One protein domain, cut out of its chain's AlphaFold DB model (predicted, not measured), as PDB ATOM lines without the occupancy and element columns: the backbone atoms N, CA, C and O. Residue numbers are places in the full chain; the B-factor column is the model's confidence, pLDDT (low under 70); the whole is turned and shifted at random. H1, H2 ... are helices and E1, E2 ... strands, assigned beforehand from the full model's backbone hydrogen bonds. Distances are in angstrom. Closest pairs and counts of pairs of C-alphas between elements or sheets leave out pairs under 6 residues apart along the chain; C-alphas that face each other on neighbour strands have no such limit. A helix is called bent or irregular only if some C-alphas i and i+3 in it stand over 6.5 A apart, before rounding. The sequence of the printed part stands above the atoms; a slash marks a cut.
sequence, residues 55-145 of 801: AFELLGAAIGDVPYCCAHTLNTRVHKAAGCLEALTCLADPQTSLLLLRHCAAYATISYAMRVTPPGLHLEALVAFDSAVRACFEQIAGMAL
ATOM      1  N   ALA A  55     150.828 130.568 159.559       80.94
ATOM      2  CA  ALA A  55     149.505 130.786 158.988       80.94
ATOM      3  C   ALA A  55     149.510 131.651 157.718       80.94
ATOM      4  O   ALA A  55     149.951 132.801 157.736       80.94
ATOM      5  N   PHE A  56     148.970 131.121 156.618       86.75
ATOM      6  CA  PHE A  56     148.774 131.854 155.367       86.75
ATOM      7  C   PHE A  56     147.606 131.298 154.539       86.75
ATOM      8  O   PHE A  56     147.144 130.175 154.746       86.75
ATOM      9  N   GLU A  57     147.142 132.093 153.574       89.31
ATOM     10  CA  GLU A  57     146.156 131.677 152.578       89.31
ATOM     11  C   GLU A  57     146.860 131.305 151.265       89.31
ATOM     12  O   GLU A  57     147.710 132.051 150.775       89.31
ATOM     13  N   LEU A  58     146.491 130.166 150.679       88.56
ATOM     14  CA  LEU A  58     146.963 129.713 149.373       88.56
ATOM     15  C   LEU A  58     145.763 129.316 148.511       88.56
ATOM     16  O   LEU A  58     145.058 128.370 148.840       88.56
ATOM     17  N   LEU A  59     145.522 130.035 147.410       88.81
ATOM     18  CA  LEU A  59     144.405 129.784 146.478       88.81
ATOM     19  C   LEU A  59     143.002 129.778 147.135       88.81
ATOM     20  O   LEU A  59     142.073 129.176 146.605       88.81
ATOM     21  N   GLY A  60     142.827 130.448 148.280       86.31
ATOM     22  CA  GLY A  60     141.583 130.421 149.058       86.31
ATOM     23  C   GLY A  60     141.529 129.363 150.165       86.31
ATOM     24  O   GLY A  60     140.502 129.278 150.847       86.31
ATOM     25  N   ALA A  61     142.586 128.559 150.333       90.25
ATOM     26  CA  ALA A  61     142.761 127.575 151.401       90.25
ATOM     27  C   ALA A  61     143.567 128.164 152.567       90.25
ATOM     28  O   ALA A  61     144.652 128.708 152.356       90.25
ATOM     29  N   ALA A  62     143.075 128.016 153.798       93.12
ATOM     30  CA  ALA A  62     143.816 128.403 154.994       93.12
ATOM     31  C   ALA A  62     144.775 127.285 155.415       93.12
ATOM     32  O   ALA A  62     144.337 126.195 155.793       93.12
ATOM     33  N   ILE A  63     146.076 127.574 155.390       91.25
ATOM     34  CA  ILE A  63     147.136 126.675 155.848       91.25
ATOM     35  C   ILE A  63     147.727 127.274 157.122       91.25
ATOM     36  O   ILE A  63     148.391 128.308 157.066       91.25
ATOM     37  N   GLY A  64     147.494 126.630 158.267       90.56
ATOM     38  CA  GLY A  64     148.125 127.011 159.526       90.56
ATOM     39  C   GLY A  64     147.478 126.419 160.769       90.56
ATOM     40  O   GLY A  64     146.989 125.291 160.761       90.56
ATOM     41  N   ASP A  65     147.524 127.183 161.855       92.12
ATOM     42  CA  ASP A  65     147.055 126.751 163.170       92.12
ATOM     43  C   ASP A  65     145.517 126.744 163.242       92.12
ATOM     44  O   ASP A  65     144.859 127.571 162.611       92.12
ATOM     45  N   VAL A  66     144.943 125.867 164.080       94.12
ATOM     46  CA  VAL A  66     143.487 125.745 164.324       94.12
ATOM     47  C   VAL A  66     142.761 127.102 164.438       94.12
ATOM     48  O   VAL A  66     141.820 127.320 163.676       94.12
ATOM     49  N   PRO A  67     143.168 128.061 165.302       95.19
ATOM     50  CA  PRO A  67     142.466 129.345 165.399       95.19
ATOM     51  C   PRO A  67     142.508 130.163 164.101       95.19
ATOM     52  O   PRO A  67     141.556 130.883 163.815       95.19
ATOM     53  N   TYR A  68     143.569 130.049 163.295       95.06
ATOM     54  CA  TYR A  68     143.663 130.741 162.010       95.06
ATOM     55  C   TYR A  68     142.777 130.086 160.949       95.06
ATOM     56  O   TYR A  68     141.988 130.775 160.310       95.06
ATOM     57  N   CYS A  69     142.860 128.762 160.783       95.25
ATOM     58  CA  CYS A  69     142.030 128.022 159.830       95.25
ATOM     59  C   CYS A  69     140.533 128.152 160.152       95.25
ATOM     60  O   CYS A  69     139.727 128.369 159.243       95.25
ATOM     61  N   CYS A  70     140.167 128.098 161.436       96.62
ATOM     62  CA  CYS A  70     138.812 128.358 161.909       96.62
ATOM     63  C   CYS A  70     138.367 129.796 161.591       96.62
ATOM     64  O   CYS A  70     137.401 129.982 160.850       96.62
ATOM     65  N   ALA A  71     139.105 130.816 162.052       96.75
ATOM     66  CA  ALA A  71     138.744 132.217 161.830       96.75
ATOM     67  C   ALA A  71     138.712 132.602 160.341       96.75
ATOM     68  O   ALA A  71     137.857 133.381 159.925       96.75
ATOM     69  N   HIS A  72     139.607 132.048 159.519       96.06
ATOM     70  CA  HIS A  72     139.602 132.253 158.071       96.06
ATOM     71  C   HIS A  72     138.356 131.652 157.422       96.06
ATOM     72  O   HIS A  72     137.661 132.353 156.688       96.06
ATOM     73  N   THR A  73     138.022 130.398 157.739       96.50
ATOM     74  CA  THR A  73     136.825 129.726 157.205       96.50
ATOM     75  C   THR A  73     135.554 130.478 157.616       96.50
ATOM     76  O   THR A  73     134.691 130.756 156.779       96.50
ATOM     77  N   LEU A  74     135.475 130.892 158.884       96.38
ATOM     78  CA  LEU A  74     134.353 131.643 159.446       96.38
ATOM     79  C   LEU A  74     134.192 133.012 158.751       96.38
ATOM     80  O   LEU A  74     133.122 133.321 158.228       96.38
ATOM     81  N   ASN A  75     135.267 133.797 158.641       94.69
ATOM     82  CA  ASN A  75     135.227 135.139 158.047       94.69
ATOM     83  C   ASN A  75     135.078 135.147 156.518       94.69
ATOM     84  O   ASN A  75     134.401 136.015 155.971       94.69
ATOM     85  N   THR A  76     135.711 134.212 155.803       93.62
ATOM     86  CA  THR A  76     135.746 134.238 154.329       93.62
ATOM     87  C   THR A  76     134.638 133.429 153.666       93.62
ATOM     88  O   THR A  76     134.267 133.767 152.539       93.62
ATOM     89  N   ARG A  77     134.105 132.395 154.336       94.12
ATOM     90  CA  ARG A  77     133.046 131.516 153.808       94.12
ATOM     91  C   ARG A  77     131.744 131.677 154.587       94.12
ATOM     92  O   ARG A  77     130.755 132.095 153.995       94.12
ATOM     93  N   VAL A  78     131.744 131.420 155.897       95.88
ATOM     94  CA  VAL A  78     130.505 131.367 156.704       95.88
ATOM     95  C   VAL A  78     129.811 132.729 156.772       95.88
ATOM     96  O   VAL A  78     128.625 132.825 156.470       95.88
ATOM     97  N   HIS A  79     130.546 133.807 157.065       94.50
ATOM     98  CA  HIS A  79     129.987 135.164 157.091       94.50
ATOM     99  C   HIS A  79     129.472 135.644 155.725       94.50
ATOM    100  O   HIS A  79     128.492 136.382 155.680       94.50
ATOM    101  N   LYS A  80     130.082 135.213 154.611       92.88
ATOM    102  CA  LYS A  80     129.561 135.520 153.266       92.88
ATOM    103  C   LYS A  80     128.302 134.714 152.954       92.88
ATOM    104  O   LYS A  80     127.356 135.260 152.398       92.88
ATOM    105  N   ALA A  81     128.277 133.443 153.351       95.00
ATOM    106  CA  ALA A  81     127.117 132.581 153.182       95.00
ATOM    107  C   ALA A  81     125.905 133.069 153.985       95.00
ATOM    108  O   ALA A  81     124.792 132.980 153.483       95.00
ATOM    109  N   ALA A  82     126.107 133.624 155.186       95.06
ATOM    110  CA  ALA A  82     125.028 134.128 156.038       95.06
ATOM    111  C   ALA A  82     124.101 135.114 155.303       95.06
ATOM    112  O   ALA A  82     122.893 134.909 155.292       95.06
ATOM    113  N   GLY A  83     124.656 136.101 154.587       93.50
ATOM    114  CA  GLY A  83     123.851 137.043 153.796       93.50
ATOM    115  C   GLY A  83     123.094 136.385 152.632       93.50
ATOM    116  O   GLY A  83     121.980 136.790 152.308       93.50
ATOM    117  N   CYS A  84     123.651 135.330 152.025       95.62
ATOM    118  CA  CYS A  84     122.938 134.531 151.024       95.62
ATOM    119  C   CYS A  84     121.812 133.697 151.654       95.62
ATOM    120  O   CYS A  84     120.730 133.618 151.083       95.62
ATOM    121  N   LEU A  85     122.045 133.097 152.825       97.31
ATOM    122  CA  LEU A  85     121.049 132.317 153.564       97.31
ATOM    123  C   LEU A  85     119.878 133.199 154.025       97.31
ATOM    124  O   LEU A  85     118.731 132.799 153.858       97.31
ATOM    125  N   GLU A  86     120.147 134.405 154.528       97.06
ATOM    126  CA  GLU A  86     119.119 135.405 154.853       97.06
ATOM    127  C   GLU A  86     118.317 135.819 153.608       97.06
ATOM    128  O   GLU A  86     117.091 135.841 153.637       97.06
ATOM    129  N   ALA A  87     118.979 136.063 152.471       97.25
ATOM    130  CA  ALA A  87     118.281 136.393 151.227       97.25
ATOM    131  C   ALA A  87     117.357 135.261 150.731       97.25
ATOM    132  O   ALA A  87     116.305 135.545 150.154       97.25
ATOM    133  N   LEU A  88     117.708 133.989 150.974       97.38
ATOM    134  CA  LEU A  88     116.854 132.846 150.631       97.38
ATOM    135  C   LEU A  88     115.577 132.774 151.475       97.38
ATOM    136  O   LEU A  88     114.562 132.317 150.960       97.38
ATOM    137  N   THR A  89     115.581 133.229 152.734       97.62
ATOM    138  CA  THR A  89     114.364 133.208 153.569       97.62
ATOM    139  C   THR A  89     113.373 134.318 153.200       97.62
ATOM    140  O   THR A  89     112.188 134.212 153.509       97.62
ATOM    141  N   CYS A  90     113.825 135.343 152.468       97.12
ATOM    142  CA  CYS A  90     112.993 136.419 151.921       97.12
ATOM    143  C   CYS A  90     112.307 136.082 150.578       97.12
ATOM    144  O   CYS A  90     111.526 136.894 150.075       97.12
ATOM    145  N   LEU A  91     112.603 134.934 149.960       96.81
ATOM    146  CA  LEU A  91     112.000 134.527 148.688       96.81
ATOM    147  C   LEU A  91     110.543 134.066 148.876       96.81
ATOM    148  O   LEU A  91     110.215 133.318 149.792       96.81
ATOM    149  N   ALA A  92     109.662 134.479 147.961       95.94
ATOM    150  CA  ALA A  92     108.221 134.230 148.072       95.94
ATOM    151  C   ALA A  92     107.798 132.761 147.851       95.94
ATOM    152  O   ALA A  92     106.719 132.372 148.294       95.94
ATOM    153  N   ASP A  93     108.613 131.956 147.160       96.25
ATOM    154  CA  ASP A  93     108.367 130.523 146.963       96.25
ATOM    155  C   ASP A  93     109.326 129.675 147.822       96.25
ATOM    156  O   ASP A  93     110.532 129.634 147.537       96.25
ATOM    157  N   PRO A  94     108.828 128.939 148.834       92.50
ATOM    158  CA  PRO A  94     109.673 128.089 149.665       92.50
ATOM    159  C   PRO A  94     110.287 126.914 148.886       92.50
ATOM    160  O   PRO A  94     111.346 126.429 149.281       92.50
ATOM    161  N   GLN A  95     109.696 126.464 147.768       92.50
ATOM    162  CA  GLN A  95     110.257 125.361 146.975       92.50
ATOM    163  C   GLN A  95     111.536 125.790 146.246       92.50
ATOM    164  O   GLN A  95     112.566 125.122 146.363       92.50
ATOM    165  N   THR A  96     111.503 126.937 145.562       94.44
ATOM    166  CA  THR A  96     112.687 127.568 144.957       94.44
ATOM    167  C   THR A  96     113.750 127.872 146.013       94.44
ATOM    168  O   THR A  96     114.926 127.574 145.805       94.44
ATOM    169  N   SER A  97     113.342 128.384 147.177       95.62
ATOM    170  CA  SER A  97     114.244 128.699 148.296       95.62
ATOM    171  C   SER A  97     114.994 127.465 148.804       95.62
ATOM    172  O   SER A  97     116.215 127.494 148.949       95.62
ATOM    173  N   LEU A  98     114.281 126.353 149.011       92.94
ATOM    174  CA  LEU A  98     114.849 125.076 149.453       92.94
ATOM    175  C   LEU A  98     115.781 124.467 148.391       92.94
ATOM    176  O   LEU A  98     116.835 123.925 148.729       92.94
ATOM    177  N   LEU A  99     115.430 124.590 147.108       92.00
ATOM    178  CA  LEU A  99     116.256 124.114 145.996       92.00
ATOM    179  C   LEU A  99     117.576 124.902 145.910       92.00
ATOM    180  O   LEU A  99     118.649 124.298 145.862       92.00
ATOM    181  N   LEU A 100     117.522 126.235 145.981       93.81
ATOM    182  CA  LEU A 100     118.711 127.095 146.014       93.81
ATOM    183  C   LEU A 100     119.555 126.886 147.281       93.81
ATOM    184  O   LEU A 100     120.786 126.876 147.201       93.81
ATOM    185  N   LEU A 101     118.918 126.657 148.436       94.25
ATOM    186  CA  LEU A 101     119.611 126.306 149.675       94.25
ATOM    187  C   LEU A 101     120.450 125.039 149.481       94.25
ATOM    188  O   LEU A 101     121.644 125.044 149.776       94.25
ATOM    189  N   ARG A 102     119.849 123.972 148.936       88.19
ATOM    190  CA  ARG A 102     120.512 122.674 148.763       88.19
ATOM    191  C   ARG A 102     121.621 122.696 147.710       88.19
ATOM    192  O   ARG A 102     122.682 122.132 147.959       88.19
ATOM    193  N   HIS A 103     121.387 123.320 146.555       86.12
ATOM    194  CA  HIS A 103     122.325 123.264 145.427       86.12
ATOM    195  C   HIS A 103     123.390 124.371 145.436       86.12
ATOM    196  O   HIS A 103     124.498 124.133 144.962       86.12
ATOM    197  N   CYS A 104     123.086 125.557 145.972       90.12
ATOM    198  CA  CYS A 104     123.950 126.734 145.834       90.12
ATOM    199  C   CYS A 104     124.487 127.245 147.178       90.12
ATOM    200  O   CYS A 104     125.696 127.404 147.332       90.12
ATOM    201  N   ALA A 105     123.618 127.500 148.162       91.19
ATOM    202  CA  ALA A 105     124.031 128.206 149.382       91.19
ATOM    203  C   ALA A 105     124.658 127.300 150.458       91.19
ATOM    204  O   ALA A 105     125.547 127.755 151.173       91.19
ATOM    205  N   ALA A 106     124.247 126.031 150.558       88.94
ATOM    206  CA  ALA A 106     124.804 125.068 151.509       88.94
ATOM    207  C   ALA A 106     126.142 124.469 151.015       88.94
ATOM    208  O   ALA A 106     127.181 125.131 151.038       88.94
ATOM    209  N   TYR A 107     126.141 123.211 150.556       86.38
ATOM    210  CA  TYR A 107     127.362 122.435 150.307       86.38
ATOM    211  C   TYR A 107     128.376 123.135 149.387       86.38
ATOM    212  O   TYR A 107     129.559 123.198 149.724       86.38
ATOM    213  N   ALA A 108     127.932 123.708 148.264       87.12
ATOM    214  CA  ALA A 108     128.825 124.323 147.277       87.12
ATOM    215  C   ALA A 108     129.694 125.458 147.861       87.12
ATOM    216  O   ALA A 108     130.859 125.596 147.487       87.12
ATOM    217  N   THR A 109     129.172 126.215 148.834       89.25
ATOM    218  CA  THR A 109     129.876 127.362 149.433       89.25
ATOM    219  C   THR A 109     131.045 126.942 150.335       89.25
ATOM    220  O   THR A 109     132.055 127.650 150.413       89.25
ATOM    221  N   ILE A 110     130.937 125.781 150.993       92.75
ATOM    222  CA  ILE A 110     131.917 125.288 151.976       92.75
ATOM    223  C   ILE A 110     132.746 124.089 151.474       92.75
ATOM    224  O   ILE A 110     133.837 123.845 151.989       92.75
ATOM    225  N   SER A 111     132.299 123.389 150.420       93.06
ATOM    226  CA  SER A 111     132.951 122.192 149.852       93.06
ATOM    227  C   SER A 111     134.436 122.396 149.544       93.06
ATOM    228  O   SER A 111     135.253 121.538 149.875       93.06
ATOM    229  N   TYR A 112     134.815 123.555 148.991       92.94
ATOM    230  CA  TYR A 112     136.224 123.870 148.752       92.94
ATOM    231  C   TYR A 112     137.045 123.834 150.051       92.94
ATOM    232  O   TYR A 112     138.061 123.146 150.100       92.94
ATOM    233  N   ALA A 113     136.581 124.505 151.112       92.31
ATOM    234  CA  ALA A 113     137.277 124.564 152.397       92.31
ATOM    235  C   ALA A 113     137.428 123.171 153.032       92.31
ATOM    236  O   ALA A 113     138.515 122.834 153.491       92.31
ATOM    237  N   MET A 114     136.378 122.342 152.981       93.38
ATOM    238  CA  MET A 114     136.408 120.964 153.499       93.38
ATOM    239  C   MET A 114     137.380 120.045 152.737       93.38
ATOM    240  O   MET A 114     137.908 119.102 153.317       93.38
ATOM    241  N   ARG A 115     137.635 120.306 151.446       93.56
ATOM    242  CA  ARG A 115     138.589 119.530 150.629       93.56
ATOM    243  C   ARG A 115     140.050 119.914 150.879       93.56
ATOM    244  O   ARG A 115     140.922 119.063 150.736       93.56
ATOM    245  N   VAL A 116     140.328 121.181 151.197       92.56
ATOM    246  CA  VAL A 116     141.705 121.718 151.298       92.56
ATOM    247  C   VAL A 116     142.219 121.888 152.726       92.56
ATOM    248  O   VAL A 116     143.430 121.945 152.930       92.56
ATOM    249  N   THR A 117     141.332 121.963 153.717       91.75
ATOM    250  CA  THR A 117     141.693 122.136 155.126       91.75
ATOM    251  C   THR A 117     141.077 120.988 155.938       91.75
ATOM    252  O   THR A 117     139.869 120.783 155.848       91.75
ATOM    253  N   PRO A 118     141.859 120.229 156.734       92.50
ATOM    254  CA  PRO A 118     141.327 119.138 157.548       92.50
ATOM    255  C   PRO A 118     140.221 119.606 158.510       92.50
ATOM    256  O   PRO A 118     140.398 120.643 159.159       92.50
ATOM    257  N   PRO A 119     139.133 118.830 158.700       92.06
ATOM    258  CA  PRO A 119     137.958 119.268 159.459       92.06
ATOM    259  C   PRO A 119     138.281 119.653 160.908       92.06
ATOM    260  O   PRO A 119     137.722 120.609 161.438       92.06
ATOM    261  N   GLY A 120     139.255 118.981 161.533       93.06
ATOM    262  CA  GLY A 120     139.721 119.310 162.885       93.06
ATOM    263  C   GLY A 120     140.374 120.694 163.034       93.06
ATOM    264  O   GLY A 120     140.467 121.185 164.155       93.06
ATOM    265  N   LEU A 121     140.802 121.349 161.945       94.75
ATOM    266  CA  LEU A 121     141.393 122.696 161.991       94.75
ATOM    267  C   LEU A 121     140.357 123.827 161.886       94.75
ATOM    268  O   LEU A 121     140.700 124.977 162.141       94.75
ATOM    269  N   HIS A 122     139.111 123.534 161.505       95.94
ATOM    270  CA  HIS A 122     138.050 124.540 161.346       95.94
ATOM    271  C   HIS A 122     136.671 124.066 161.839       95.94
ATOM    272  O   HIS A 122     135.645 124.596 161.416       95.94
ATOM    273  N   LEU A 123     136.634 123.061 162.721       95.56
ATOM    274  CA  LEU A 123     135.409 122.377 163.148       95.56
ATOM    275  C   LEU A 123     134.331 123.340 163.667       95.56
ATOM    276  O   LEU A 123     133.169 123.210 163.299       95.56
ATOM    277  N   GLU A 124     134.709 124.336 164.470       96.75
ATOM    278  CA  GLU A 124     133.767 125.329 165.009       96.75
ATOM    279  C   GLU A 124     133.119 126.171 163.896       96.75
ATOM    280  O   GLU A 124     131.932 126.480 163.974       96.75
ATOM    281  N   ALA A 125     133.861 126.489 162.827       96.81
ATOM    282  CA  ALA A 125     133.331 127.204 161.668       96.81
ATOM    283  C   ALA A 125     132.358 126.335 160.850       96.81
ATOM    284  O   ALA A 125     131.348 126.850 160.375       96.81
ATOM    285  N   LEU A 126     132.614 125.024 160.726       95.81
ATOM    286  CA  LEU A 126     131.666 124.091 160.100       95.81
ATOM    287  C   LEU A 126     130.387 123.947 160.935       95.81
ATOM    288  O   LEU A 126     129.294 124.069 160.395       95.81
ATOM    289  N   VAL A 127     130.503 123.791 162.257       95.75
ATOM    290  CA  VAL A 127     129.340 123.721 163.162       95.75
ATOM    291  C   VAL A 127     128.523 125.020 163.123       95.75
ATOM    292  O   VAL A 127     127.291 124.976 163.097       95.75
ATOM    293  N   ALA A 128     129.184 126.181 163.063       96.12
ATOM    294  CA  ALA A 128     128.514 127.466 162.870       96.12
ATOM    295  C   ALA A 128     127.768 127.523 161.523       96.12
ATOM    296  O   ALA A 128     126.609 127.939 161.485       96.12
ATOM    297  N   PHE A 129     128.388 127.048 160.439       96.56
ATOM    298  CA  PHE A 129     127.764 126.966 159.118       96.56
ATOM    299  C   PHE A 129     126.536 126.046 159.102       96.56
ATOM    300  O   PHE A 129     125.462 126.480 158.687       96.56
ATOM    301  N   ASP A 130     126.651 124.828 159.632       94.94
ATOM    302  CA  ASP A 130     125.540 123.875 159.723       94.94
ATOM    303  C   ASP A 130     124.378 124.436 160.554       94.94
ATOM    304  O   ASP A 130     123.210 124.258 160.198       94.94
ATOM    305  N   SER A 131     124.677 125.173 161.631       95.38
ATOM    306  CA  SER A 131     123.652 125.844 162.438       95.38
ATOM    307  C   SER A 131     122.914 126.943 161.660       95.38
ATOM    308  O   SER A 131     121.695 127.067 161.789       95.38
ATOM    309  N   ALA A 132     123.615 127.681 160.791       96.50
ATOM    310  CA  ALA A 132     123.026 128.710 159.937       96.50
ATOM    311  C   ALA A 132     122.190 128.102 158.796       96.50
ATOM    312  O   ALA A 132     121.072 128.554 158.546       96.50
ATOM    313  N   VAL A 133     122.679 127.038 158.147       96.19
ATOM    314  CA  VAL A 133     121.929 126.286 157.122       96.19
ATOM    315  C   VAL A 133     120.660 125.679 157.723       96.19
ATOM    316  O   VAL A 133     119.590 125.777 157.122       96.19
ATOM    317  N   ARG A 134     120.743 125.119 158.936       95.75
ATOM    318  CA  ARG A 134     119.577 124.615 159.666       95.75
ATOM    319  C   ARG A 134     118.573 125.718 159.993       95.75
ATOM    320  O   ARG A 134     117.386 125.528 159.749       95.75
ATOM    321  N   ALA A 135     119.024 126.859 160.513       96.75
ATOM    322  CA  ALA A 135     118.144 127.986 160.821       96.75
ATOM    323  C   ALA A 135     117.440 128.523 159.559       96.75
ATOM    324  O   ALA A 135     116.238 128.777 159.590       96.75
ATOM    325  N   CYS A 136     118.160 128.621 158.436       97.06
ATOM    326  CA  CYS A 136     117.598 128.972 157.130       97.06
ATOM    327  C   CYS A 136     116.533 127.954 156.678       97.06
ATOM    328  O   CYS A 136     115.441 128.346 156.265       97.06
ATOM    329  N   PHE A 137     116.800 126.651 156.825       96.00
ATOM    330  CA  PHE A 137     115.833 125.600 156.497       96.00
ATOM    331  C   PHE A 137     114.571 125.674 157.369       96.00
ATOM    332  O   PHE A 137     113.464 125.624 156.840       96.00
ATOM    333  N   GLU A 138     114.715 125.809 158.692       96.38
ATOM    334  CA  GLU A 138     113.585 125.907 159.631       96.38
ATOM    335  C   GLU A 138     112.716 127.149 159.347       96.38
ATOM    336  O   GLU A 138     111.490 127.082 159.463       96.38
ATOM    337  N   GLN A 139     113.324 128.253 158.891       97.25
ATOM    338  CA  GLN A 139     112.611 129.449 158.425       97.25
ATOM    339  C   GLN A 139     111.863 129.212 157.101       97.25
ATOM    340  O   GLN A 139     110.670 129.500 157.035       97.25
ATOM    341  N   ILE A 140     112.508 128.634 156.076       96.12
ATOM    342  CA  ILE A 140     111.869 128.315 154.779       96.12
ATOM    343  C   ILE A 140     110.715 127.312 154.953       96.12
ATOM    344  O   ILE A 140     109.675 127.437 154.306       96.12
ATOM    345  N   ALA A 141     110.879 126.323 155.834       93.75
ATOM    346  CA  ALA A 141     109.862 125.319 156.134       93.75
ATOM    347  C   ALA A 141     108.742 125.834 157.063       93.75
ATOM    348  O   ALA A 141     107.729 125.153 157.228       93.75
ATOM    349  N   GLY A 142     108.921 126.998 157.701       94.81
ATOM    350  CA  GLY A 142     107.979 127.552 158.676       94.81
ATOM    351  C   GLY A 142     107.807 126.703 159.944       94.81
ATOM    352  O   GLY A 142     106.783 126.817 160.617       94.81
ATOM    353  N   MET A 143     108.767 125.827 160.266       93.38
ATOM    354  CA  MET A 143     108.688 124.915 161.410       93.38
ATOM    355  C   MET A 143     110.061 124.595 162.011       93.38
ATOM    356  O   MET A 143     111.031 124.346 161.298       93.38
ATOM    357  N   ALA A 144     110.121 124.535 163.342       94.69
ATOM    358  CA  ALA A 144     111.300 124.064 164.064       94.69
ATOM    359  C   ALA A 144     111.429 122.538 163.929       94.69
ATOM    360  O   ALA A 144     110.489 121.801 164.245       94.69
ATOM    361  N   LEU A 145     112.589 122.047 163.491       91.94
ATOM    362  CA  LEU A 145     112.812 120.617 163.306       91.94
ATOM    363  C   LEU A 145     113.275 119.951 164.603       91.94
ATOM    364  O   LEU A 145     114.104 120.468 165.356       91.94
TER     365      LEU A 145
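AT A GLANCE: This is residues 55 to 145 of the 801 residues of the protein "PCDP1 protein" of Symbiodinium natans (UniProt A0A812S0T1). The domain is an elongated bundle of helices, with the long helices H1 and H4 side by side and H2 and H3 following one another, end to end, back along them. A small hairpin of two short strands, E1 and E2, sits at one end of the bundle, by the first turns of H1 and the last of H3. The printed part has 91 residues, with two named strands followed by four named helices along the chain; the sheet, in the order E1 - E2, is antiparallel, and the class is mostly helix. The whole is compact, with a radius of gyration of the C-alphas of 13.9 A, and spans 43 by 24 by 18 A.

HOW THE PARTS SIT: Strands E1, residues 56 to 58, and E2, residues 61 to 63, form an antiparallel hairpin, their directions at 141 degrees; N 56 and O 63, and N 58 and O 61, are within hydrogen-bond range, each at 2.9 A. The closest C-alphas of E2 and helix H1, residues 66 to 89, are those of Ala 62 and Cys 69, 5.2 A apart. Those of E2 and H3, residues 107 to 116, are Ala 61 and Val 116, 6.0 A apart. H1 is the hub, touching three helices. It touches H4, residues 123 to 140, the same way at a shallow tilt of 7 degrees, closest at the C-alphas of Leu 74 and Ala 125, 5.1 A. With residues 81 to 89 alone it touches H2, residues 94 to 105, a helical hairpin at a shallow tilt of 25 degrees; the closest C-alphas, of Leu 88 and Ser 97, are 5.4 A apart. With residues 73 to 81 alone it touches H3, opposite ways at a shallow tilt of 11 degrees, closest at the C-alphas of Arg 77 and Ile 110, 6.6 A. H4, with residues 133 to 140 alone, touches H2, opposite ways at a shallow tilt of 18 degrees; the closest C-alphas, of Pro 94 and Ile 140, are 5.6 A apart. H2 and H3 meet only through their link, and H3 and H4 are near each other. Every O i to N i+4 pair is within hydrogen-bond range in H4, against 16 of 20 in H1, 7 of 8 in H2 and 4 of 6 in H3.

IN THESE COORDINATES: E1 is 6.6 A long from C-alpha 56 at (148.774, 131.854, 155.367), and E2 6.3 A. H1 measures 31.9 A, with a kink of 34 degrees near residue 79, and H4 25.7 A, ending at C-alpha 140 at (111.869, 128.315, 154.779). H2 and H3 each measure 14.4 A and are irregular: C-alphas 102 and 105 are 6.6 A apart, only just so, and C-alphas 109 and 112 are 7.3 A apart.

THE WHOLE: The C-alphas of Ala 55 and Asp 93, the two farthest apart, are 42.9 A apart. The printed part has no cut and no long link. Its mean pLDDT is 93.7, and no printed residue is under 70.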